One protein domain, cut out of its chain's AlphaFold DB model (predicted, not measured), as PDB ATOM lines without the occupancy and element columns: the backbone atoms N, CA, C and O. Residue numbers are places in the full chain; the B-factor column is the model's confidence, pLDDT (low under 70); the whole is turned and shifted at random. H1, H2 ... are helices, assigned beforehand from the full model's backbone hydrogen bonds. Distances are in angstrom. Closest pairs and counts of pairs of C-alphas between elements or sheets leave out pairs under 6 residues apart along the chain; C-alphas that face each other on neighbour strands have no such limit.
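AT A GLANCE: This is residues 2 to 154 of the 155 residues of the protein "DUF4272 domain-containing protein" of Chitinophagaceae bacterium (UniProt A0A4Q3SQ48). The longest helix, H6, and H3 lie on either side of H7, which crosses both in the core of the domain. H8 packs on H7, H4 lies beside the last part of H3, and H1 and H2 make one end of the longest axis, with residues 25 to 30 sticking out. The printed part has 153 residues, with eight named helices, H1 to H8 in order, and no named strand; its class is all helix. It is compact, with a radius of gyration of the C-alphas of 16.5 A and spans of 50 by 37 by 34 A.

HOW THE PARTS SIT: H6, residues 93 to 115, touches H7, residues 126 to 140, at a steep tilt of 46 degrees, opposite ways; their closest C-alphas, of Tyr 103 and Leu 133, are 5.5 A apart. H7 is the hub, touching three helices. H3, residues 29 to 48, touches it with residues 37 to 45 alone, closest at Gly 41 and Arg 132, whose C-alphas are 4.8 A apart. H8, residues 147 to 152, forms a helical hairpin with H7 at 41 degrees, a steep tilt. H4, residues 64 to 73, and H3 only just touch, with 3 pairs of C-alphas within 8 A; those of Tyr 43 and Phe 70 are closest, at 6.7 A. H1, residues 2 to 7, and H2, residues 16 to 23, also only just touch, with 3 such pairs, closest at Ala 2 and Phe 22, 5.6 A between C-alphas. H5, residues 82 to 85, touches no helix. Every O i to N i+4 pair is within hydrogen-bond range in H1, H2, H4, H6 and H7, against 12 of 16 in H3 and 1 of 2 in H8; H5 is too short for one.

IN THESE COORDINATES: H6 measures 32.4 A, from C-alpha 93 at (7.599, -58.656, -51.229); H3 measures 29.7 A and H7 20.7 A. H1 begins at C-alpha 2, (-24.071, -46.596, -49.508), and H8 ends at C-alpha 152, (-6.429, -42.902, -34.506).

THE WHOLE: The two C-alphas farthest apart, of Thr 7 and Glu 116, are 50.5 A apart. The printed part has no cut, and the link from H3 to H4 is long, 15 residues. The mean pLDDT of the printed part is 86.2; residue 25 and residues 142 to 154 are under 70.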
ATOM      1  N   ALA A   2     -23.792 -45.535 -50.488       82.88
ATOM      2  CA  ALA A   2     -24.071 -46.596 -49.508       82.88
ATOM      3  C   ALA A   2     -24.861 -47.797 -50.066       82.88
ATOM      4  O   ALA A   2     -24.556 -48.933 -49.725       82.88
ATOM      5  N   ASP A   3     -25.854 -47.571 -50.930       85.25
ATOM      6  CA  ASP A   3     -26.630 -48.678 -51.509       85.25
ATOM      7  C   ASP A   3     -25.848 -49.471 -52.558       85.25
ATOM      8  O   ASP A   3     -25.963 -50.690 -52.592       85.25
ATOM      9  N   TRP A   4     -24.985 -48.814 -53.339       88.00
ATOM     10  CA  TRP A   4     -24.076 -49.503 -54.261       88.00
ATOM     11  C   TRP A   4     -23.062 -50.370 -53.501       88.00
ATOM     12  O   TRP A   4     -22.946 -51.555 -53.784       88.00
ATOM     13  N   LEU A   5     -22.436 -49.836 -52.444       84.88
ATOM     14  CA  LEU A   5     -21.512 -50.601 -51.592       84.88
ATOM     15  C   LEU A   5     -22.160 -51.852 -50.978       84.88
ATOM     16  O   LEU A   5     -21.480 -52.851 -50.752       84.88
ATOM     17  N   LYS A   6     -23.464 -51.806 -50.667       85.94
ATOM     18  CA  LYS A   6     -24.201 -52.982 -50.177       85.94
ATOM     19  C   LYS A   6     -24.431 -54.001 -51.287       85.94
ATOM     20  O   LYS A   6     -24.265 -55.189 -51.029       85.94
ATOM     21  N   THR A   7     -24.807 -53.550 -52.486       87.81
ATOM     22  CA  THR A   7     -24.985 -54.413 -53.666       87.81
ATOM     23  C   THR A   7     -23.700 -55.170 -53.993       87.81
ATOM     24  O   THR A   7     -23.738 -56.385 -54.153       87.81
ATOM     25  N   GLU A   8     -22.559 -54.482 -53.959       85.56
ATOM     26  CA  GLU A   8     -21.237 -55.062 -54.230       85.56
ATOM     27  C   GLU A   8     -20.648 -55.847 -53.037       85.56
ATOM     28  O   GLU A   8     -19.508 -56.295 -53.081       85.56
ATOM     29  N   SER A   9     -21.393 -56.023 -51.936       85.31
ATOM     30  CA  SER A   9     -20.917 -56.692 -50.707       85.31
ATOM     31  C   SER A   9     -19.656 -56.073 -50.070       85.31
ATOM     32  O   SER A   9     -18.977 -56.722 -49.273       85.31
ATOM     33  N   VAL A  10     -19.374 -54.799 -50.360       84.56
ATOM     34  CA  VAL A  10     -18.227 -54.040 -49.829       84.56
ATOM     35  C   VAL A  10     -18.576 -53.326 -48.520       84.56
ATOM     36  O   VAL A  10     -17.722 -53.151 -47.659       84.56
ATOM     37  N   TRP A  11     -19.849 -52.967 -48.312       87.25
ATOM     38  CA  TRP A  11     -20.311 -52.178 -47.155       87.25
ATOM     39  C   TRP A  11     -19.892 -52.735 -45.782       87.25
ATOM     40  O   TRP A  11     -19.725 -51.976 -44.829       87.25
ATOM     41  N   GLN A  12     -19.736 -54.055 -45.668       85.50
ATOM     42  CA  GLN A  12     -19.318 -54.720 -44.430       85.50
ATOM     43  C   GLN A  12     -17.855 -54.449 -44.043       85.50
ATOM     44  O   GLN A  12     -17.535 -54.549 -42.865       85.50
ATOM     45  N   PHE A  13     -17.008 -54.085 -45.010       81.31
ATOM     46  CA  PHE A  13     -15.587 -53.786 -44.810       81.31
ATOM     47  C   PHE A  13     -15.309 -52.294 -44.608       81.31
ATOM     48  O   PHE A  13     -14.198 -51.931 -44.250       81.31
ATOM     49  N   ALA A  14     -16.304 -51.433 -44.840       81.00
ATOM     50  CA  ALA A  14     -16.158 -50.004 -44.598       81.00
ATOM     51  C   ALA A  14     -16.057 -49.727 -43.091       81.00
ATOM     52  O   ALA A  14     -16.879 -50.224 -42.305       81.00
ATOM     53  N   GLY A  15     -15.098 -48.885 -42.713       77.88
ATOM     54  CA  GLY A  15     -14.947 -48.386 -41.347       77.88
ATOM     55  C   GLY A  15     -16.165 -47.572 -40.892       77.88
ATOM     56  O   GLY A  15     -16.976 -47.127 -41.711       77.88
ATOM     57  N   GLU A  16     -16.344 -47.352 -39.590       80.31
ATOM     58  CA  GLU A  16     -17.493 -46.568 -39.102       80.31
ATOM     59  C   GLU A  16     -17.430 -45.114 -39.590       80.31
ATOM     60  O   GLU A  16     -18.454 -44.549 -39.988       80.31
ATOM     61  N   THR A  17     -16.225 -44.547 -39.679       77.19
ATOM     62  CA  THR A  17     -16.000 -43.205 -40.238       77.19
ATOM     63  C   THR A  17     -16.438 -43.132 -41.703       77.19
ATOM     64  O   THR A  17     -17.130 -42.201 -42.117       77.19
ATOM     65  N   GLU A  18     -16.105 -44.151 -42.493       78.62
ATOM     66  CA  GLU A  18     -16.473 -44.231 -43.910       78.62
ATOM     67  C   GLU A  18     -17.975 -44.443 -44.086       78.62
ATOM     68  O   GLU A  18     -18.604 -43.831 -44.947       78.62
ATOM     69  N   LYS A  19     -18.593 -45.266 -43.234       84.56
ATOM     70  CA  LYS A  19     -20.043 -45.469 -43.246       84.56
ATOM     71  C   LYS A  19     -20.802 -44.181 -42.932       84.56
ATOM     72  O   LYS A  19     -21.851 -43.959 -43.541       84.56
ATOM     73  N   ILE A  20     -20.313 -43.356 -42.004       83.00
ATOM     74  CA  ILE A  20     -20.870 -42.021 -41.734       83.00
ATOM     75  C   ILE A  20     -20.703 -41.148 -42.977       83.00
ATOM     76  O   ILE A  20     -21.698 -40.630 -43.494       83.00
ATOM     77  N   PHE A  21     -19.486 -41.094 -43.527       81.38
ATOM     78  CA  PHE A  21     -19.187 -40.318 -44.726       81.38
ATOM     79  C   PHE A  21     -20.107 -40.680 -45.904       81.38
ATOM     80  O   PHE A  21     -20.713 -39.819 -46.524       81.38
ATOM     81  N   PHE A  22     -20.318 -41.968 -46.179       82.81
ATOM     82  CA  PHE A  22     -21.159 -42.414 -47.293       82.81
ATOM     83  C   PHE A  22     -22.670 -42.226 -47.086       82.81
ATOM     84  O   PHE A  22     -23.434 -42.413 -48.044       82.81
ATOM     85  N   ARG A  23     -23.123 -41.930 -45.860       83.81
ATOM     86  CA  ARG A  23     -24.539 -41.697 -45.522       83.81
ATOM     87  C   ARG A  23     -24.894 -40.216 -45.507       83.81
ATOM     88  O   ARG A  23     -26.013 -39.852 -45.884       83.81
ATOM     89  N   GLU A  24     -23.981 -39.375 -45.048       82.75
ATOM     90  CA  GLU A  24     -24.206 -37.940 -44.962       82.75
ATOM     91  C   GLU A  24     -24.046 -37.274 -46.336       82.75
ATOM     92  O   GLU A  24     -23.302 -37.724 -47.196       82.75
ATOM     93  N   HIS A  25     -24.830 -36.224 -46.584       68.06
ATOM     94  CA  HIS A  25     -24.818 -35.501 -47.866       68.06
ATOM     95  C   HIS A  25     -23.995 -34.204 -47.796       68.06
ATOM     96  O   HIS A  25     -23.810 -33.525 -48.808       68.06
ATOM     97  N   HIS A  26     -23.517 -33.845 -46.602       74.94
ATOM     98  CA  HIS A  26     -22.774 -32.623 -46.341       74.94
ATOM     99  C   HIS A  26     -21.572 -32.933 -45.457       74.94
ATOM    100  O   HIS A  26     -21.746 -33.389 -44.336       74.94
ATOM    101  N   HIS A  27     -20.383 -32.624 -45.967       78.06
ATOM    102  CA  HIS A  27     -19.127 -32.718 -45.231       78.06
ATOM    103  C   HIS A  27     -18.456 -31.356 -45.196       78.06
ATOM    104  O   HIS A  27     -18.503 -30.590 -46.171       78.06
ATOM    105  N   THR A  28     -17.816 -31.078 -44.075       82.19
ATOM    106  CA  THR A  28     -16.931 -29.934 -43.894       82.19
ATOM    107  C   THR A  28     -15.699 -30.064 -44.790       82.19
ATOM    108  O   THR A  28     -15.321 -31.153 -45.225       82.19
ATOM    109  N   ASP A  29     -15.047 -28.941 -45.088       81.12
ATOM    110  CA  ASP A  29     -13.819 -28.965 -45.889       81.12
ATOM    111  C   ASP A  29     -12.655 -29.637 -45.143       81.12
ATOM    112  O   ASP A  29     -11.782 -30.224 -45.775       81.12
ATOM    113  N   GLU A  30     -12.685 -29.641 -43.807       77.19
ATOM    114  CA  GLU A  30     -11.737 -30.394 -42.981       77.19
ATOM    115  C   GLU A  30     -11.891 -31.910 -43.179       77.19
ATOM    116  O   GLU A  30     -10.900 -32.611 -43.388       77.19
ATOM    117  N   GLU A  31     -13.124 -32.424 -43.167       74.62
ATOM    118  CA  GLU A  31     -13.404 -33.849 -43.405       74.62
ATOM    119  C   GLU A  31     -13.004 -34.273 -44.818       74.62
ATOM    120  O   GLU A  31     -12.388 -35.323 -45.001       74.62
ATOM    121  N   LYS A  32     -13.280 -33.426 -45.818       77.25
ATOM    122  CA  LYS A  32     -12.817 -33.658 -47.192       77.25
ATOM    123  C   LYS A  32     -11.295 -33.674 -47.270       77.25
ATOM    124  O   LYS A  32     -10.747 -34.531 -47.954       77.25
ATOM    125  N   GLY A  33     -10.614 -32.762 -46.573       74.81
ATOM    126  CA  GLY A  33      -9.154 -32.719 -46.514       74.81
ATOM    127  C   GLY A  33      -8.567 -34.005 -45.933       74.81
ATOM    128  O   GLY A  33      -7.725 -34.632 -46.567       74.81
ATOM    129  N   LYS A  34      -9.073 -34.459 -44.779       73.19
ATOM    130  CA  LYS A  34      -8.634 -35.717 -44.142       73.19
ATOM    131  C   LYS A  34      -8.832 -36.930 -45.052       73.19
ATOM    132  O   LYS A  34      -7.937 -37.757 -45.181       73.19
ATOM    133  N   LEU A  35      -9.981 -37.020 -45.718       73.62
ATOM    134  CA  LEU A  35     -10.259 -38.105 -46.660       73.62
ATOM    135  C   LEU A  35      -9.429 -38.015 -47.942       73.62
ATOM    136  O   LEU A  35      -9.081 -39.048 -48.502       73.62
ATOM    137  N   SER A  36      -9.079 -36.810 -48.389       75.94
ATOM    138  CA  SER A  36      -8.213 -36.629 -49.559       75.94
ATOM    139  C   SER A  36      -6.823 -37.204 -49.300       75.94
ATOM    140  O   SER A  36      -6.273 -37.863 -50.171       75.94
ATOM    141  N   PHE A  37      -6.296 -37.067 -48.079       79.44
ATOM    142  CA  PHE A  37      -5.019 -37.679 -47.703       79.44
ATOM    143  C   PHE A  37      -5.057 -39.214 -47.695       79.44
ATOM    144  O   PHE A  37      -4.051 -39.837 -48.026       79.44
ATOM    145  N   ARG A  38      -6.220 -39.845 -47.462       82.00
ATOM    146  CA  ARG A  38      -6.360 -41.310 -47.609       82.00
ATOM    147  C   ARG A  38      -6.078 -41.792 -49.037       82.00
ATOM    148  O   ARG A  38      -5.785 -42.973 -49.227       82.00
ATOM    149  N   PHE A  39      -6.124 -40.902 -50.035       89.31
ATOM    150  CA  PHE A  39      -5.727 -41.237 -51.401       89.31
ATOM    151  C   PHE A  39      -4.269 -41.704 -51.483       89.31
ATOM    152  O   PHE A  39      -3.977 -42.627 -52.235       89.31
ATOM    153  N   GLU A  40      -3.367 -41.137 -50.678       93.50
ATOM    154  CA  GLU A  40      -1.957 -41.549 -50.623       93.50
ATOM    155  C   GLU A  40      -1.815 -43.025 -50.246       93.50
ATOM    156  O   GLU A  40      -1.073 -43.783 -50.876       93.50
ATOM    157  N   GLY A  41      -2.591 -43.446 -49.246       91.50
ATOM    158  CA  GLY A  41      -2.678 -44.839 -48.848       91.50
ATOM    159  C   GLY A  41      -3.307 -45.714 -49.936       91.50
ATOM    160  O   GLY A  41      -2.748 -46.749 -50.304       91.50
ATOM    161  N   ALA A  42      -4.443 -45.291 -50.495       90.50
ATOM    162  CA  ALA A  42      -5.135 -46.038 -51.546       90.50
ATOM    163  C   ALA A  42      -4.255 -46.245 -52.791       90.50
ATOM    164  O   ALA A  42      -4.212 -47.345 -53.344       90.50
ATOM    165  N   TYR A  43      -3.514 -45.215 -53.200       94.06
ATOM    166  CA  TYR A  43      -2.574 -45.285 -54.311       94.06
ATOM    167  C   TYR A  43      -1.454 -46.287 -54.028       94.06
ATOM    168  O   TYR A  43      -1.150 -47.142 -54.861       94.06
ATOM    169  N   LEU A  44      -0.870 -46.238 -52.829       95.06
ATOM    170  CA  LEU A  44       0.179 -47.174 -52.442       95.06
ATOM    171  C   LEU A  44      -0.332 -48.620 -52.381       95.06
ATOM    172  O   LEU A  44       0.367 -49.532 -52.818       95.06
ATOM    173  N   LEU A  45      -1.565 -48.843 -51.920       92.25
ATOM    174  CA  LEU A  45      -2.203 -50.159 -51.960       92.25
ATOM    175  C   LEU A  45      -2.427 -50.637 -53.405       92.25
ATOM    176  O   LEU A  45      -2.146 -51.787 -53.738       92.25
ATOM    177  N   ALA A  46      -2.867 -49.754 -54.303       92.69
ATOM    178  CA  ALA A  46      -2.956 -50.077 -55.726       92.69
ATOM    179  C   ALA A  46      -1.585 -50.434 -56.320       92.69
ATOM    180  O   ALA A  46      -1.479 -51.352 -57.138       92.69
ATOM    181  N   TRP A  47      -0.519 -49.767 -55.875       94.88
ATOM    182  CA  TRP A  47       0.843 -50.081 -56.285       94.88
ATOM    183  C   TRP A  47       1.296 -51.461 -55.790       94.88
ATOM    184  O   TRP A  47       1.879 -52.221 -56.576       94.88
ATOM    185  N   THR A  48       1.008 -51.839 -54.536       94.19
ATOM    186  CA  THR A  48       1.341 -53.180 -54.012       94.19
ATOM    187  C   THR A  48       0.560 -54.287 -54.726       94.19
ATOM    188  O   THR A  48       1.107 -55.368 -54.949       94.19
ATOM    189  N   LEU A  49      -0.663 -53.997 -55.178       91.88
ATOM    190  CA  LEU A  49      -1.525 -54.895 -55.959       91.88
ATOM    191  C   LEU A  49      -1.312 -54.811 -57.485       91.88
ATOM    192  O   LEU A  49      -2.060 -55.413 -58.257       91.88
ATOM    193  N   LYS A  50      -0.283 -54.080 -57.939       92.06
ATOM    194  CA  LYS A  50       0.043 -53.862 -59.361       92.06
ATOM    195  C   LYS A  50      -1.134 -53.368 -60.223       92.06
ATOM    196  O   LYS A  50      -1.170 -53.660 -61.418       92.06
ATOM    197  N   PHE A  51      -2.072 -52.620 -59.640       90.56
ATOM    198  CA  PHE A  51      -3.050 -51.840 -60.408       90.56
ATOM    199  C   PHE A  51      -2.409 -50.595 -61.022       90.56
ATOM    200  O   PHE A  51      -2.827 -50.150 -62.086       90.56
ATOM    201  N   VAL A  52      -1.351 -50.087 -60.386       93.00
ATOM    202  CA  VAL A  52      -0.464 -49.051 -60.924       93.00
ATOM    203  C   VAL A  52       0.988 -49.518 -60.855       93.00
ATOM    204  O   VAL A  52       1.379 -50.282 -59.964       93.00
ATOM    205  N   ASP A  53       1.806 -49.072 -61.808       92.00
ATOM    206  CA  ASP A  53       3.197 -49.521 -61.933       92.00
ATOM    207  C   ASP A  53       4.187 -48.649 -61.149       92.00
ATOM    208  O   ASP A  53       5.177 -49.175 -60.620       92.00
ATOM    209  N   VAL A  54       3.895 -47.351 -61.039       94.00
ATOM    210  CA  VAL A  54       4.779 -46.312 -60.493       94.00
ATOM    211  C   VAL A  54       4.556 -46.147 -58.988       94.00
ATOM    212  O   VAL A  54       3.420 -46.072 -58.532       94.00
ATOM    213  N   ALA A  55       5.641 -46.136 -58.209       93.50
ATOM    214  CA  ALA A  55       5.579 -45.795 -56.786       93.50
ATOM    215  C   ALA A  55       5.490 -44.267 -56.636       93.50
ATOM    216  O   ALA A  55       6.145 -43.563 -57.408       93.50
ATOM    217  N   PRO A  56       4.723 -43.744 -55.667       94.06
ATOM    218  CA  PRO A  56       4.592 -42.301 -55.501       94.06
ATOM    219  C   PRO A  56       5.907 -41.674 -55.000       94.06
ATOM    220  O   PRO A  56       6.605 -42.265 -54.174       94.06
ATOM    221  N   ASP A  57       6.240 -40.469 -55.477       95.25
ATOM    222  CA  ASP A  57       7.450 -39.743 -55.063       95.25
ATOM    223  C   ASP A  57       7.385 -39.410 -53.558       95.25
ATOM    224  O   ASP A  57       6.415 -38.796 -53.105       95.25
ATOM    225  N   PRO A  58       8.388 -39.786 -52.744       95.56
ATOM    226  CA  PRO A  58       8.428 -39.449 -51.321       95.56
ATOM    227  C   PRO A  58       8.403 -37.953 -50.992       95.56
ATOM    228  O   PRO A  58       8.086 -37.581 -49.862       95.56
ATOM    229  N   SER A  59       8.797 -37.097 -51.934       96.38
ATOM    230  CA  SER A  59       8.943 -35.656 -51.731       96.38
ATOM    231  C   SER A  59       7.681 -34.842 -51.999       96.38
ATOM    232  O   SER A  59       7.649 -33.646 -51.698       96.38
ATOM    233  N   SER A  60       6.623 -35.478 -52.502       95.19
ATOM    234  CA  SER A  60       5.363 -34.817 -52.827       95.19
ATOM    235  C   SER A  60       4.148 -35.693 -52.530       95.19
ATOM    236  O   SER A  60       4.250 -36.900 -52.310       95.19
ATOM    237  N   GLU A  61       2.977 -35.067 -52.548       94.69
ATOM    238  CA  GLU A  61       1.694 -35.757 -52.700       94.69
ATOM    239  C   GLU A  61       1.596 -36.393 -54.099       94.69
ATOM    240  O   GLU A  61       2.344 -36.026 -55.016       94.69
ATOM    241  N   CYS A  62       0.678 -37.341 -54.266       93.38
ATOM    242  CA  CYS A  62       0.305 -37.871 -55.568       93.38
ATOM    243  C   CYS A  62      -0.238 -36.742 -56.451       93.38
ATOM    244  O   CYS A  62      -1.196 -36.053 -56.097       93.38
ATOM    245  N   ASP A  63       0.364 -36.564 -57.622       92.44
ATOM    246  CA  ASP A  63      -0.059 -35.547 -58.572       92.44
ATOM    247  C   ASP A  63      -1.219 -36.023 -59.465       92.44
ATOM    248  O   ASP A  63      -1.720 -37.146 -59.370       92.44
ATOM    249  N   ALA A  64      -1.670 -35.138 -60.355       90.75
ATOM    250  CA  ALA A  64      -2.776 -35.426 -61.261       90.75
ATOM    251  C   ALA A  64      -2.484 -36.576 -62.244       90.75
ATOM    252  O   ALA A  64      -3.431 -37.205 -62.718       90.75
ATOM    253  N   GLU A  65      -1.213 -36.842 -62.563       93.06
ATOM    254  CA  GLU A  65      -0.820 -37.936 -63.454       93.06
ATOM    255  C   GLU A  65      -0.994 -39.273 -62.733       93.06
ATOM    256  O   GLU A  65      -1.730 -40.132 -63.217       93.06
ATOM    257  N   LEU A  66      -0.454 -39.395 -61.517       92.94
ATOM    258  CA  LEU A  66      -0.635 -40.586 -60.686       92.94
ATOM    259  C   LEU A  66      -2.117 -40.829 -60.364       92.94
ATOM    260  O   LEU A  66      -2.594 -41.963 -60.425       92.94
ATOM    261  N   VAL A  67      -2.884 -39.772 -60.085       91.50
ATOM    262  CA  VAL A  67      -4.339 -39.879 -59.894       91.50
ATOM    263  C   VAL A  67      -5.028 -40.419 -61.153       91.50
ATOM    264  O   VAL A  67      -5.897 -41.286 -61.055       91.50
ATOM    265  N   GLY A  68      -4.638 -39.936 -62.335       91.69
ATOM    266  CA  GLY A  68      -5.155 -40.425 -63.612       91.69
ATOM    267  C   GLY A  68      -4.856 -41.907 -63.839       91.69
ATOM    268  O   GLY A  68      -5.766 -42.667 -64.176       91.69
ATOM    269  N   ASP A  69      -3.617 -42.323 -63.584       90.62
ATOM    270  CA  ASP A  69      -3.177 -43.717 -63.700       90.62
ATOM    271  C   ASP A  69      -3.947 -44.642 -62.756       90.62
ATOM    272  O   ASP A  69      -4.379 -45.725 -63.152       90.62
ATOM    273  N   PHE A  70      -4.181 -44.199 -61.519       92.00
ATOM    274  CA  PHE A  70      -4.988 -44.939 -60.555       92.00
ATOM    275  C   PHE A  70      -6.400 -45.196 -61.085       92.00
ATOM    276  O   PHE A  70      -6.843 -46.342 -61.117       92.00
ATOM    277  N   PHE A  71      -7.089 -44.152 -61.555       90.44
ATOM    278  CA  PHE A  71      -8.446 -44.286 -62.088       90.44
ATOM    279  C   PHE A  71      -8.515 -45.066 -63.406       90.44
ATOM    280  O   PHE A  71      -9.572 -45.600 -63.728       90.44
ATOM    281  N   ALA A  72      -7.415 -45.166 -64.156       89.12
ATOM    282  CA  ALA A  72      -7.328 -46.045 -65.320       89.12
ATOM    283  C   ALA A  72      -7.176 -47.531 -64.938       89.12
ATOM    284  O   ALA A  72      -7.539 -48.404 -65.730       89.12
ATOM    285  N   GLY A  73      -6.641 -47.819 -63.747       82.25
ATOM    286  CA  GLY A  73      -6.393 -49.170 -63.238       82.25
ATOM    287  C   GLY A  73      -7.540 -49.787 -62.432       82.25
ATOM    288  O   GLY A  73      -7.478 -50.977 -62.123       82.25
ATOM    289  N   ILE A  74      -8.579 -49.013 -62.101       84.62
ATOM    290  CA  ILE A  74      -9.751 -49.477 -61.341       84.62
ATOM    291  C   ILE A  74     -11.055 -49.302 -62.138       84.62
ATOM    292  O   ILE A  74     -11.121 -48.460 -63.036       84.62
ATOM    293  N   PRO A  75     -12.116 -50.069 -61.822       83.94
ATOM    294  CA  PRO A  75     -13.426 -49.873 -62.426       83.94
ATOM    295  C   PRO A  75     -13.964 -48.455 -62.189       83.94
ATOM    296  O   PRO A  75     -13.698 -47.862 -61.135       83.94
ATOM    297  N   PRO A  76     -14.759 -47.913 -63.128       85.19
ATOM    298  CA  PRO A  76     -15.467 -46.663 -62.919       85.19
ATOM    299  C   PRO A  76     -16.305 -46.677 -61.639       85.19
ATOM    300  O   PRO A  76     -16.783 -47.709 -61.167       85.19
ATOM    301  N   LEU A  77     -16.520 -45.490 -61.079       81.06
ATOM    302  CA  LEU A  77     -17.324 -45.350 -59.875       81.06
ATOM    303  C   LEU A  77     -18.744 -45.893 -60.105       81.06
ATOM    304  O   LEU A  77     -19.426 -45.469 -61.035       81.06
ATOM    305  N   LEU A  78     -19.205 -46.743 -59.186       83.56
ATOM    306  CA  LEU A  78     -20.501 -47.431 -59.219       83.56
ATOM    307  C   LEU A  78     -20.634 -48.589 -60.227       83.56
ATOM    308  O   LEU A  78     -21.730 -49.143 -60.332       83.56
ATOM    309  N   ASP A  79     -19.563 -48.978 -60.923       86.69
ATOM    310  CA  ASP A  79     -19.548 -50.219 -61.708       86.69
ATOM    311  C   ASP A  79     -19.286 -51.452 -60.827       86.69
ATOM    312  O   ASP A  79     -19.037 -51.350 -59.625       86.69
ATOM    313  N   ASP A  80     -19.397 -52.632 -61.435       84.25
ATOM    314  CA  ASP A  80     -19.119 -53.920 -60.801       84.25
ATOM    315  C   ASP A  80     -17.634 -54.043 -60.406       84.25
ATOM    316  O   ASP A  80     -16.725 -53.799 -61.211       84.25
ATOM    317  N   VAL A  81     -17.381 -54.441 -59.156       84.88
ATOM    318  CA  VAL A  81     -16.014 -54.540 -58.610       84.88
ATOM    319  C   VAL A  81     -15.377 -55.913 -58.816       84.88
ATOM    320  O   VAL A  81     -14.212 -56.101 -58.462       84.88
ATOM    321  N   SER A  82     -16.101 -56.889 -59.379       83.06
ATOM    322  CA  SER A  82     -15.618 -58.273 -59.479       83.06
ATOM    323  C   SER A  82     -14.336 -58.378 -60.306       83.06
ATOM    324  O   SER A  82     -13.434 -59.133 -59.942       83.06
ATOM    325  N   SER A  83     -14.201 -57.524 -61.324       80.44
ATOM    326  CA  SER A  83     -13.015 -57.410 -62.183       80.44
ATOM    327  C   SER A  83     -11.708 -57.128 -61.424       80.44
ATOM    328  O   SER A  83     -10.647 -57.586 -61.848       80.44
ATOM    329  N   ILE A  84     -11.766 -56.455 -60.267       82.50
ATOM    330  CA  ILE A  84     -10.602 -56.208 -59.394       82.50
ATOM    331  C   ILE A  84     -10.054 -57.534 -58.840       82.50
ATOM    332  O   ILE A  84      -8.845 -57.705 -58.674       82.50
ATOM    333  N   PHE A  85     -10.938 -58.495 -58.574       80.75
ATOM    334  CA  PHE A  85     -10.608 -59.757 -57.914       80.75
ATOM    335  C   PHE A  85     -10.305 -60.904 -58.886       80.75
ATOM    336  O   PHE A  85      -9.885 -61.975 -58.448       80.75
ATOM    337  N   GLU A  86     -10.482 -60.708 -60.196       83.62
ATOM    338  CA  GLU A  86     -10.289 -61.768 -61.196       83.62
ATOM    339  C   GLU A  86      -8.821 -62.188 -61.365       83.62
ATOM    340  O   GLU A  86      -8.537 -63.342 -61.692       83.62
ATOM    341  N   ASN A  87      -7.871 -61.271 -61.153       79.44
ATOM    342  CA  ASN A  87      -6.446 -61.541 -61.353       79.44
ATOM    343  C   ASN A  87      -5.560 -60.758 -60.371       79.44
ATOM    344  O   ASN A  87      -4.827 -59.855 -60.794       79.44
ATOM    345  N   PRO A  88      -5.606 -61.082 -59.066       77.75
ATOM    346  CA  PRO A  88      -4.824 -60.373 -58.067       77.75
ATOM    347  C   PRO A  88      -3.333 -60.588 -58.333       77.75
ATOM    348  O   PRO A  88      -2.826 -61.714 -58.323       77.75
ATOM    349  N   LYS A  89      -2.610 -59.494 -58.571       87.75
ATOM    350  CA  LYS A  89      -1.160 -59.517 -58.749       87.75
ATOM    351  C   LYS A  89      -0.506 -58.843 -57.568       87.75
ATOM    352  O   LYS A  89      -0.633 -57.648 -57.382       87.75
ATOM    353  N   PHE A  90       0.283 -59.589 -56.818       90.31
ATOM    354  CA  PHE A  90       1.065 -58.985 -55.754       90.31
ATOM    355  C   PHE A  90       2.427 -58.526 -56.280       90.31
ATOM    356  O   PHE A  90       3.089 -59.221 -57.067       90.31
ATOM    357  N   ARG A  91       2.854 -57.331 -55.878       95.06
ATOM    358  CA  ARG A  91       4.221 -56.858 -56.093       95.06
ATOM    359  C   ARG A  91       5.193 -57.730 -55.301       95.06
ATOM    360  O   ARG A  91       4.827 -58.397 -54.340       95.06
ATOM    361  N   ALA A  92       6.442 -57.789 -55.760       95.31
ATOM    362  CA  ALA A  92       7.461 -58.563 -55.066       95.31
ATOM    363  C   ALA A  92       7.596 -58.061 -53.622       95.31
ATOM    364  O   ALA A  92       7.754 -56.860 -53.406       95.31
ATOM    365  N   ILE A  93       7.573 -58.985 -52.660       93.38
ATOM    366  CA  ILE A  93       7.599 -58.656 -51.229       93.38
ATOM    367  C   ILE A  93       8.813 -57.801 -50.845       93.38
ATOM    368  O   ILE A  93       8.702 -56.922 -50.001       93.38
ATOM    369  N   SER A  94       9.956 -57.995 -51.513       96.06
ATOM    370  CA  SER A  94      11.157 -57.184 -51.296       96.06
ATOM    371  C   SER A  94      10.928 -55.710 -51.623       96.06
ATOM    372  O   SER A  94      11.313 -54.861 -50.838       96.06
ATOM    373  N   ALA A  95      10.239 -55.406 -52.727       96.12
ATOM    374  CA  ALA A  95       9.933 -54.025 -53.098       96.12
ATOM    375  C   ALA A  95       8.972 -53.372 -52.092       96.12
ATOM    376  O   ALA A  95       9.111 -52.198 -51.778       96.12
ATOM    377  N   ILE A  96       8.019 -54.141 -51.559       95.69
ATOM    378  CA  ILE A  96       7.094 -53.659 -50.525       95.69
ATOM    379  C   ILE A  96       7.851 -53.395 -49.215       95.69
ATOM    380  O   ILE A  96       7.626 -52.377 -48.569       95.69
ATOM    381  N   HIS A  97       8.782 -54.278 -48.840       95.50
ATOM    382  CA  HIS A  97       9.633 -54.076 -47.669       95.50
ATOM    383  C   HIS A  97      10.575 -52.879 -47.806       95.50
ATOM    384  O   HIS A  97      10.801 -52.197 -46.809       95.50
ATOM    385  N   ASP A  98      11.110 -52.624 -49.001       96.44
ATOM    386  CA  ASP A  98      11.967 -51.463 -49.254       96.44
ATOM    387  C   ASP A  98      11.190 -50.156 -49.011       96.44
ATOM    388  O   ASP A  98      11.661 -49.297 -48.259       96.44
ATOM    389  N   GLU A  99       9.965 -50.044 -49.543       96.50
ATOM    390  CA  GLU A  99       9.073 -48.903 -49.275       96.50
ATOM    391  C   GLU A  99       8.705 -48.805 -47.790       96.50
ATOM    392  O   GLU A  99       8.764 -47.729 -47.193       96.50
ATOM    393  N   TYR A 100       8.383 -49.934 -47.154       95.88
ATOM    394  CA  TYR A 100       8.042 -49.956 -45.731       95.88
ATOM    395  C   TYR A 100       9.192 -49.455 -44.866       95.88
ATOM    396  O   TYR A 100       8.994 -48.599 -44.004       95.88
ATOM    397  N   LEU A 101      10.406 -49.946 -45.109       96.75
ATOM    398  CA  LEU A 101      11.582 -49.522 -44.363       96.75
ATOM    399  C   LEU A 101      11.855 -48.031 -44.576       96.75
ATOM    400  O   LEU A 101      12.147 -47.329 -43.608       96.75
ATOM    401  N   PHE A 102      11.729 -47.541 -45.811       97.62
ATOM    402  CA  PHE A 102      11.881 -46.122 -46.121       97.62
ATOM    403  C   PHE A 102      10.899 -45.259 -45.318       97.62
ATOM    404  O   PHE A 102      11.330 -44.381 -44.564       97.62
ATOM    405  N   TYR A 103       9.595 -45.536 -45.409       96.69
ATOM    406  CA  TYR A 103       8.584 -44.743 -44.709       96.69
ATOM    407  C   TYR A 103       8.667 -44.902 -43.188       96.69
ATOM    408  O   TYR A 103       8.458 -43.931 -42.461       96.69
ATOM    409  N   LYS A 104       9.078 -46.073 -42.685       96.00
ATOM    410  CA  LYS A 104       9.325 -46.273 -41.252       96.00
ATOM    411  C   LYS A 104      10.472 -45.398 -40.753       96.00
ATOM    412  O   LYS A 104      10.358 -44.779 -39.697       96.00
ATOM    413  N   MET A 105      11.567 -45.311 -41.510       97.44
ATOM    414  CA  MET A 105      12.682 -44.417 -41.187       97.44
ATOM    415  C   MET A 105      12.271 -42.944 -41.256       97.44
ATOM    416  O   MET A 105      12.666 -42.175 -40.381       97.44
ATOM    417  N   ALA A 106      11.465 -42.556 -42.248       97.00
ATOM    418  CA  ALA A 106      10.926 -41.201 -42.349       97.00
ATOM    419  C   ALA A 106      10.055 -40.847 -41.131       97.00
ATOM    420  O   ALA A 106      10.262 -39.800 -40.522       97.00
ATOM    421  N   GLY A 107       9.159 -41.746 -40.708       95.44
ATOM    422  CA  GLY A 107       8.356 -41.577 -39.493       95.44
ATOM    423  C   GLY A 107       9.216 -41.372 -38.243       95.44
ATOM    424  O   GLY A 107       9.069 -40.372 -37.546       95.44
ATOM    425  N   LEU A 108      10.204 -42.249 -38.020       96.38
ATOM    426  CA  LEU A 108      11.148 -42.120 -36.899       96.38
ATOM    427  C   LEU A 108      11.939 -40.804 -36.937       96.38
ATOM    428  O   LEU A 108      12.246 -40.222 -35.893       96.38
ATOM    429  N   TYR A 109      12.292 -40.338 -38.135       97.19
ATOM    430  CA  TYR A 109      12.945 -39.051 -38.323       97.19
ATOM    431  C   TYR A 109      12.025 -37.892 -37.922       97.19
ATOM    432  O   TYR A 109      12.450 -37.039 -37.141       97.19
ATOM    433  N   PHE A 110      10.771 -37.868 -38.386       96.44
ATOM    434  CA  PHE A 110       9.814 -36.818 -38.025       96.44
ATOM    435  C   PHE A 110       9.523 -36.797 -36.524       96.44
ATOM    436  O   PHE A 110       9.519 -35.722 -35.921       96.44
ATOM    437  N   ASP A 111       9.383 -37.966 -35.898       95.31
ATOM    438  CA  ASP A 111       9.222 -38.083 -34.446       95.31
ATOM    439  C   ASP A 111      10.417 -37.487 -33.696       95.31
ATOM    440  O   ASP A 111      10.247 -36.742 -32.727       95.31
ATOM    441  N   HIS A 112      11.642 -37.770 -34.153       95.69
ATOM    442  CA  HIS A 112      12.852 -37.191 -33.575       95.69
ATOM    443  C   HIS A 112      12.897 -35.667 -33.739       95.69
ATOM    444  O   HIS A 112      13.189 -34.960 -32.777       95.69
ATOM    445  N   VAL A 113      12.613 -35.161 -34.941       96.44
ATOM    446  CA  VAL A 113      12.617 -33.722 -35.242       96.44
ATOM    447  C   VAL A 113      11.617 -32.980 -34.356       96.44
ATOM    448  O   VAL A 113      11.996 -31.995 -33.726       96.44
ATOM    449  N   LYS A 114      10.387 -33.497 -34.224       94.81
ATOM    450  CA  LYS A 114       9.351 -32.931 -33.344       94.81
ATOM    451  C   LYS A 114       9.753 -32.971 -31.875       94.81
ATOM    452  O   LYS A 114       9.626 -31.973 -31.172       94.81
ATOM    453  N   LYS A 115      10.251 -34.117 -31.401       96.19
ATOM    454  CA  LYS A 115      10.638 -34.306 -29.996       96.19
ATOM    455  C   LYS A 115      11.770 -33.372 -29.568       96.19
ATOM    456  O   LYS A 115      11.787 -32.915 -28.430       96.19
ATOM    457  N   GLU A 116      12.720 -33.127 -30.461       96.44
ATOM    458  CA  GLU A 116      13.891 -32.293 -30.190       96.44
ATOM    459  C   GLU A 116      13.701 -30.823 -30.604       96.44
ATOM    460  O   GLU A 116      14.668 -30.066 -30.541       96.44
ATOM    461  N   ASP A 117      12.495 -30.430 -31.037       94.88
ATOM    462  CA  ASP A 117      12.164 -29.082 -31.534       94.88
ATOM    463  C   ASP A 117      13.154 -28.583 -32.608       94.88
ATOM    464  O   ASP A 117      13.677 -27.467 -32.568       94.88
ATOM    465  N   LYS A 118      13.487 -29.469 -33.553       95.56
ATOM    466  CA  LYS A 118      14.406 -29.183 -34.664       95.56
ATOM    467  C   LYS A 118      13.637 -28.806 -35.923       95.56
ATOM    468  O   LYS A 118      12.482 -29.170 -36.110       95.56
ATOM    469  N   GLU A 119      14.321 -28.124 -36.833       94.50
ATOM    470  CA  GLU A 119      13.814 -27.912 -38.187       94.50
ATOM    471  C   GLU A 119      13.900 -29.214 -39.002       94.50
ATOM    472  O   GLU A 119      14.902 -29.935 -38.941       94.50
ATOM    473  N   ASN A 120      12.852 -29.509 -39.775       94.06
ATOM    474  CA  ASN A 120      12.869 -30.591 -40.754       94.06
ATOM    475  C   ASN A 120      13.807 -30.217 -41.914       94.06
ATOM    476  O   ASN A 120      13.594 -29.233 -42.615       94.06
ATOM    477  N   THR A 121      14.839 -31.028 -42.119       96.25
ATOM    478  CA  THR A 121      15.852 -30.892 -43.174       96.25
ATOM    479  C   THR A 121      15.731 -31.944 -44.274       96.25
ATOM    480  O   THR A 121      16.525 -31.943 -45.216       96.25
ATOM    481  N   SER A 122      14.772 -32.861 -44.161       96.19
ATOM    482  CA  SER A 122      14.459 -33.816 -45.221       96.19
ATOM    483  C   SER A 122      13.665 -33.144 -46.341       96.19
ATOM    484  O   SER A 122      13.018 -32.117 -46.145       96.19
ATOM    485  N   ASN A 123      13.679 -33.753 -47.521       96.56
ATOM    486  CA  ASN A 123      12.785 -33.398 -48.620       96.56
ATOM    487  C   ASN A 123      11.516 -34.266 -48.644       96.56
ATOM    488  O   ASN A 123      10.835 -34.271 -49.658       96.56
ATOM    489  N   VAL A 124      11.229 -35.035 -47.589       97.38
ATOM    490  CA  VAL A 124      10.101 -35.978 -47.558       97.38
ATOM    491  C   VAL A 124       8.818 -35.246 -47.174       97.38
ATOM    492  O   VAL A 124       8.795 -34.486 -46.203       97.38
ATOM    493  N   HIS A 125       7.738 -35.503 -47.912       95.56
ATOM    494  CA  HIS A 125       6.428 -34.932 -47.628       95.56
ATOM    495  C   HIS A 125       5.780 -35.647 -46.438       95.56
ATOM    496  O   HIS A 125       5.285 -36.766 -46.565       95.56
ATOM    497  N   GLU A 126       5.787 -35.003 -45.269       93.56
ATOM    498  CA  GLU A 126       5.433 -35.630 -43.990       93.56
ATOM    499  C   GLU A 126       4.036 -36.267 -43.987       93.56
ATOM    500  O   GLU A 126       3.900 -37.448 -43.665       93.56
ATOM    501  N   SER A 127       3.006 -35.516 -44.385       91.06
ATOM    502  CA  SER A 127       1.626 -36.014 -44.375       91.06
ATOM    503  C   SER A 127       1.447 -37.208 -45.309       91.06
ATOM    504  O   SER A 127       0.812 -38.187 -44.931       91.06
ATOM    505  N   ALA A 128       2.053 -37.165 -46.498       93.38
ATOM    506  CA  ALA A 128       1.934 -38.252 -47.469       93.38
ATOM    507  C   ALA A 128       2.701 -39.491 -46.994       93.38
ATOM    508  O   ALA A 128       2.174 -40.599 -47.019       93.38
ATOM    509  N   ALA A 129       3.916 -39.296 -46.476       94.56
ATOM    510  CA  ALA A 129       4.728 -40.359 -45.898       94.56
ATOM    511  C   ALA A 129       4.014 -41.079 -44.747       94.56
ATOM    512  O   ALA A 129       4.115 -42.300 -44.637       94.56
ATOM    513  N   ARG A 130       3.264 -40.344 -43.919       92.38
ATOM    514  CA  ARG A 130       2.466 -40.923 -42.837       92.38
ATOM    515  C   ARG A 130       1.354 -41.825 -43.369       92.38
ATOM    516  O   ARG A 130       1.296 -42.982 -42.976       92.38
ATOM    517  N   GLU A 131       0.508 -41.338 -44.274       91.38
ATOM    518  CA  GLU A 131      -0.600 -42.139 -44.831       91.38
ATOM    519  C   GLU A 131      -0.094 -43.382 -45.581       91.38
ATOM    520  O   GLU A 131      -0.653 -44.474 -45.464       91.38
ATOM    521  N   ARG A 132       1.022 -43.234 -46.303       94.44
ATOM    522  CA  ARG A 132       1.717 -44.332 -46.982       94.44
ATOM    523  C   ARG A 132       2.249 -45.367 -45.987       94.44
ATOM    524  O   ARG A 132       2.059 -46.564 -46.195       94.44
ATOM    525  N   LEU A 133       2.858 -44.930 -44.880       93.56
ATOM    526  CA  LEU A 133       3.318 -45.833 -43.823       93.56
ATOM    527  C   LEU A 133       2.162 -46.625 -43.207       93.56
ATOM    528  O   LEU A 133       2.305 -47.832 -43.042       93.56
ATOM    529  N   LEU A 134       1.027 -45.978 -42.921       89.56
ATOM    530  CA  LEU A 134      -0.138 -46.637 -42.316       89.56
ATOM    531  C   LEU A 134      -0.628 -47.819 -43.162       89.56
ATOM    532  O   LEU A 134      -0.885 -48.894 -42.627       89.56
ATOM    533  N   VAL A 135      -0.692 -47.662 -44.490       90.69
ATOM    534  CA  VAL A 135      -1.062 -48.764 -45.399       90.69
ATOM    535  C   VAL A 135      -0.045 -49.892 -45.391       90.69
ATOM    536  O   VAL A 135      -0.425 -51.060 -45.440       90.69
ATOM    537  N   LEU A 136       1.248 -49.575 -45.343       92.31
ATOM    538  CA  LEU A 136       2.286 -50.603 -45.317       92.31
ATOM    539  C   LEU A 136       2.325 -51.337 -43.976       92.31
ATOM    540  O   LEU A 136       2.542 -52.544 -43.963       92.31
ATOM    541  N   GLU A 137       2.079 -50.639 -42.867       90.38
ATOM    542  CA  GLU A 137       1.914 -51.251 -41.547       90.38
ATOM    543  C   GLU A 137       0.686 -52.156 -41.515       90.38
ATOM    544  O   GLU A 137       0.800 -53.289 -41.064       90.38
ATOM    545  N   TRP A 138      -0.443 -51.704 -42.063       86.94
ATOM    546  CA  TRP A 138      -1.640 -52.528 -42.217       86.94
ATOM    547  C   TRP A 138      -1.381 -53.789 -43.053       86.94
ATOM    548  O   TRP A 138      -1.840 -54.874 -42.714       86.94
ATOM    549  N   LEU A 139      -0.627 -53.660 -44.148       88.38
ATOM    550  CA  LEU A 139      -0.356 -54.765 -45.066       88.38
ATOM    551  C   LEU A 139       0.642 -55.790 -44.504       88.38
ATOM    552  O   LEU A 139       0.564 -56.967 -44.853       88.38
ATOM    553  N   LEU A 140       1.622 -55.342 -43.712       87.69
ATOM    554  CA  LEU A 140       2.747 -56.169 -43.260       87.69
ATOM    555  C   LEU A 140       2.628 -56.647 -41.809       87.69
ATOM    556  O   LEU A 140       3.322 -57.599 -41.447       87.69
ATOM    557  N   ASN A 141       1.796 -56.013 -40.983       81.88
ATOM    558  CA  ASN A 141       1.561 -56.453 -39.611       81.88
ATOM    559  C   ASN A 141       0.296 -57.317 -39.561       81.88
ATOM    560  O   ASN A 141      -0.799 -56.850 -39.845       81.88
ATOM    561  N   GLU A 142       0.456 -58.585 -39.178       62.44
ATOM    562  CA  GLU A 142      -0.648 -59.551 -39.048       62.44
ATOM    563  C   GLU A 142      -1.491 -59.354 -37.772       62.44
ATOM    564  O   GLU A 142      -2.489 -60.051 -37.584       62.44
ATOM    565  N   ASP A 143      -1.095 -58.435 -36.885       61.12
ATOM    566  CA  ASP A 143      -1.892 -58.095 -35.709       61.12
ATOM    567  C   ASP A 143      -3.160 -57.359 -36.173       61.12
ATOM    568  O   ASP A 143      -3.070 -56.373 -36.899       61.12
ATOM    569  N   ASP A 144      -4.323 -57.889 -35.774       55.03
ATOM    570  CA  ASP A 144      -5.701 -57.571 -36.202       55.03
ATOM    571  C   ASP A 144      -6.104 -56.107 -35.915       55.03
ATOM    572  O   ASP A 144      -6.948 -55.801 -35.068       55.03
ATOM    573  N   HIS A 145      -5.431 -55.173 -36.579       59.47
ATOM    574  CA  HIS A 145      -5.686 -53.751 -36.503       59.47
ATOM    575  C   HIS A 145      -6.712 -53.387 -37.568       59.47
ATOM    576  O   HIS A 145      -6.430 -53.392 -38.769       59.47
ATOM    577  N   ASP A 146      -7.917 -53.051 -37.106       65.44
ATOM    578  CA  ASP A 146      -8.938 -52.420 -37.936       65.44
ATOM    579  C   ASP A 146      -8.326 -51.196 -38.637       65.44
ATOM    580  O   ASP A 146      -7.563 -50.441 -38.027       65.44
ATOM    581  N   TRP A 147      -8.647 -50.996 -39.910       65.38
ATOM    582  CA  TRP A 147      -8.130 -49.902 -40.733       65.38
ATOM    583  C   TRP A 147      -8.335 -48.533 -40.065       65.38
ATOM    584  O   TRP A 147      -7.433 -47.694 -40.056       65.38
ATOM    585  N   ASP A 148      -9.482 -48.339 -39.407       64.44
ATOM    586  CA  ASP A 148      -9.765 -47.111 -38.659       64.44
ATOM    587  C   ASP A 148      -8.862 -46.965 -37.409       64.44
ATOM    588  O   ASP A 148      -8.465 -45.851 -37.062       64.44
ATOM    589  N   SER A 149      -8.431 -48.071 -36.785       62.72
ATOM    590  CA  SER A 149      -7.559 -48.052 -35.593       62.72
ATOM    591  C   SER A 149      -6.138 -47.552 -35.874       62.72
ATOM    592  O   SER A 149      -5.483 -47.000 -34.987       62.72
ATOM    593  N   LEU A 150      -5.673 -47.682 -37.120       58.25
ATOM    594  CA  LEU A 150      -4.373 -47.167 -37.554       58.25
ATOM    595  C   LEU A 150      -4.399 -45.646 -37.738       58.25
ATOM    596  O   LEU A 150      -3.394 -44.979 -37.508       58.25
ATOM    597  N   THR A 151      -5.561 -45.076 -38.067       57.03
ATOM    598  CA  THR A 151      -5.708 -43.623 -38.243       57.03
ATOM    599  C   THR A 151      -5.817 -42.852 -36.920       57.03
ATOM    600  O   THR A 151      -5.445 -41.681 -36.870       57.03
ATOM    601  N   ASP A 152      -6.238 -43.513 -35.834       46.59
ATOM    602  CA  ASP A 152      -6.429 -42.902 -34.506       46.59
ATOM    603  C   ASP A 152      -5.142 -42.795 -33.668       46.59
ATOM    604  O   ASP A 152      -5.074 -42.005 -32.726       46.59
ATOM    605  N   THR A 153      -4.095 -43.557 -33.997       39.94
ATOM    606  CA  THR A 153      -2.808 -43.508 -33.268       39.94
ATOM    607  C   THR A 153      -1.911 -42.337 -33.687       39.94
ATOM    608  O   THR A 153      -0.867 -42.110 -33.078       39.94
ATOM    609  N   ALA A 154      -2.327 -41.560 -34.691       37.81
ATOM    610  CA  ALA A 154      -1.579 -40.439 -35.256       37.81
ATOM    611  C   ALA A 154      -1.910 -39.059 -34.632       37.81
ATOM    612  O   ALA A 154      -1.645 -38.035 -35.275       37.81
TER     613      ALA A 154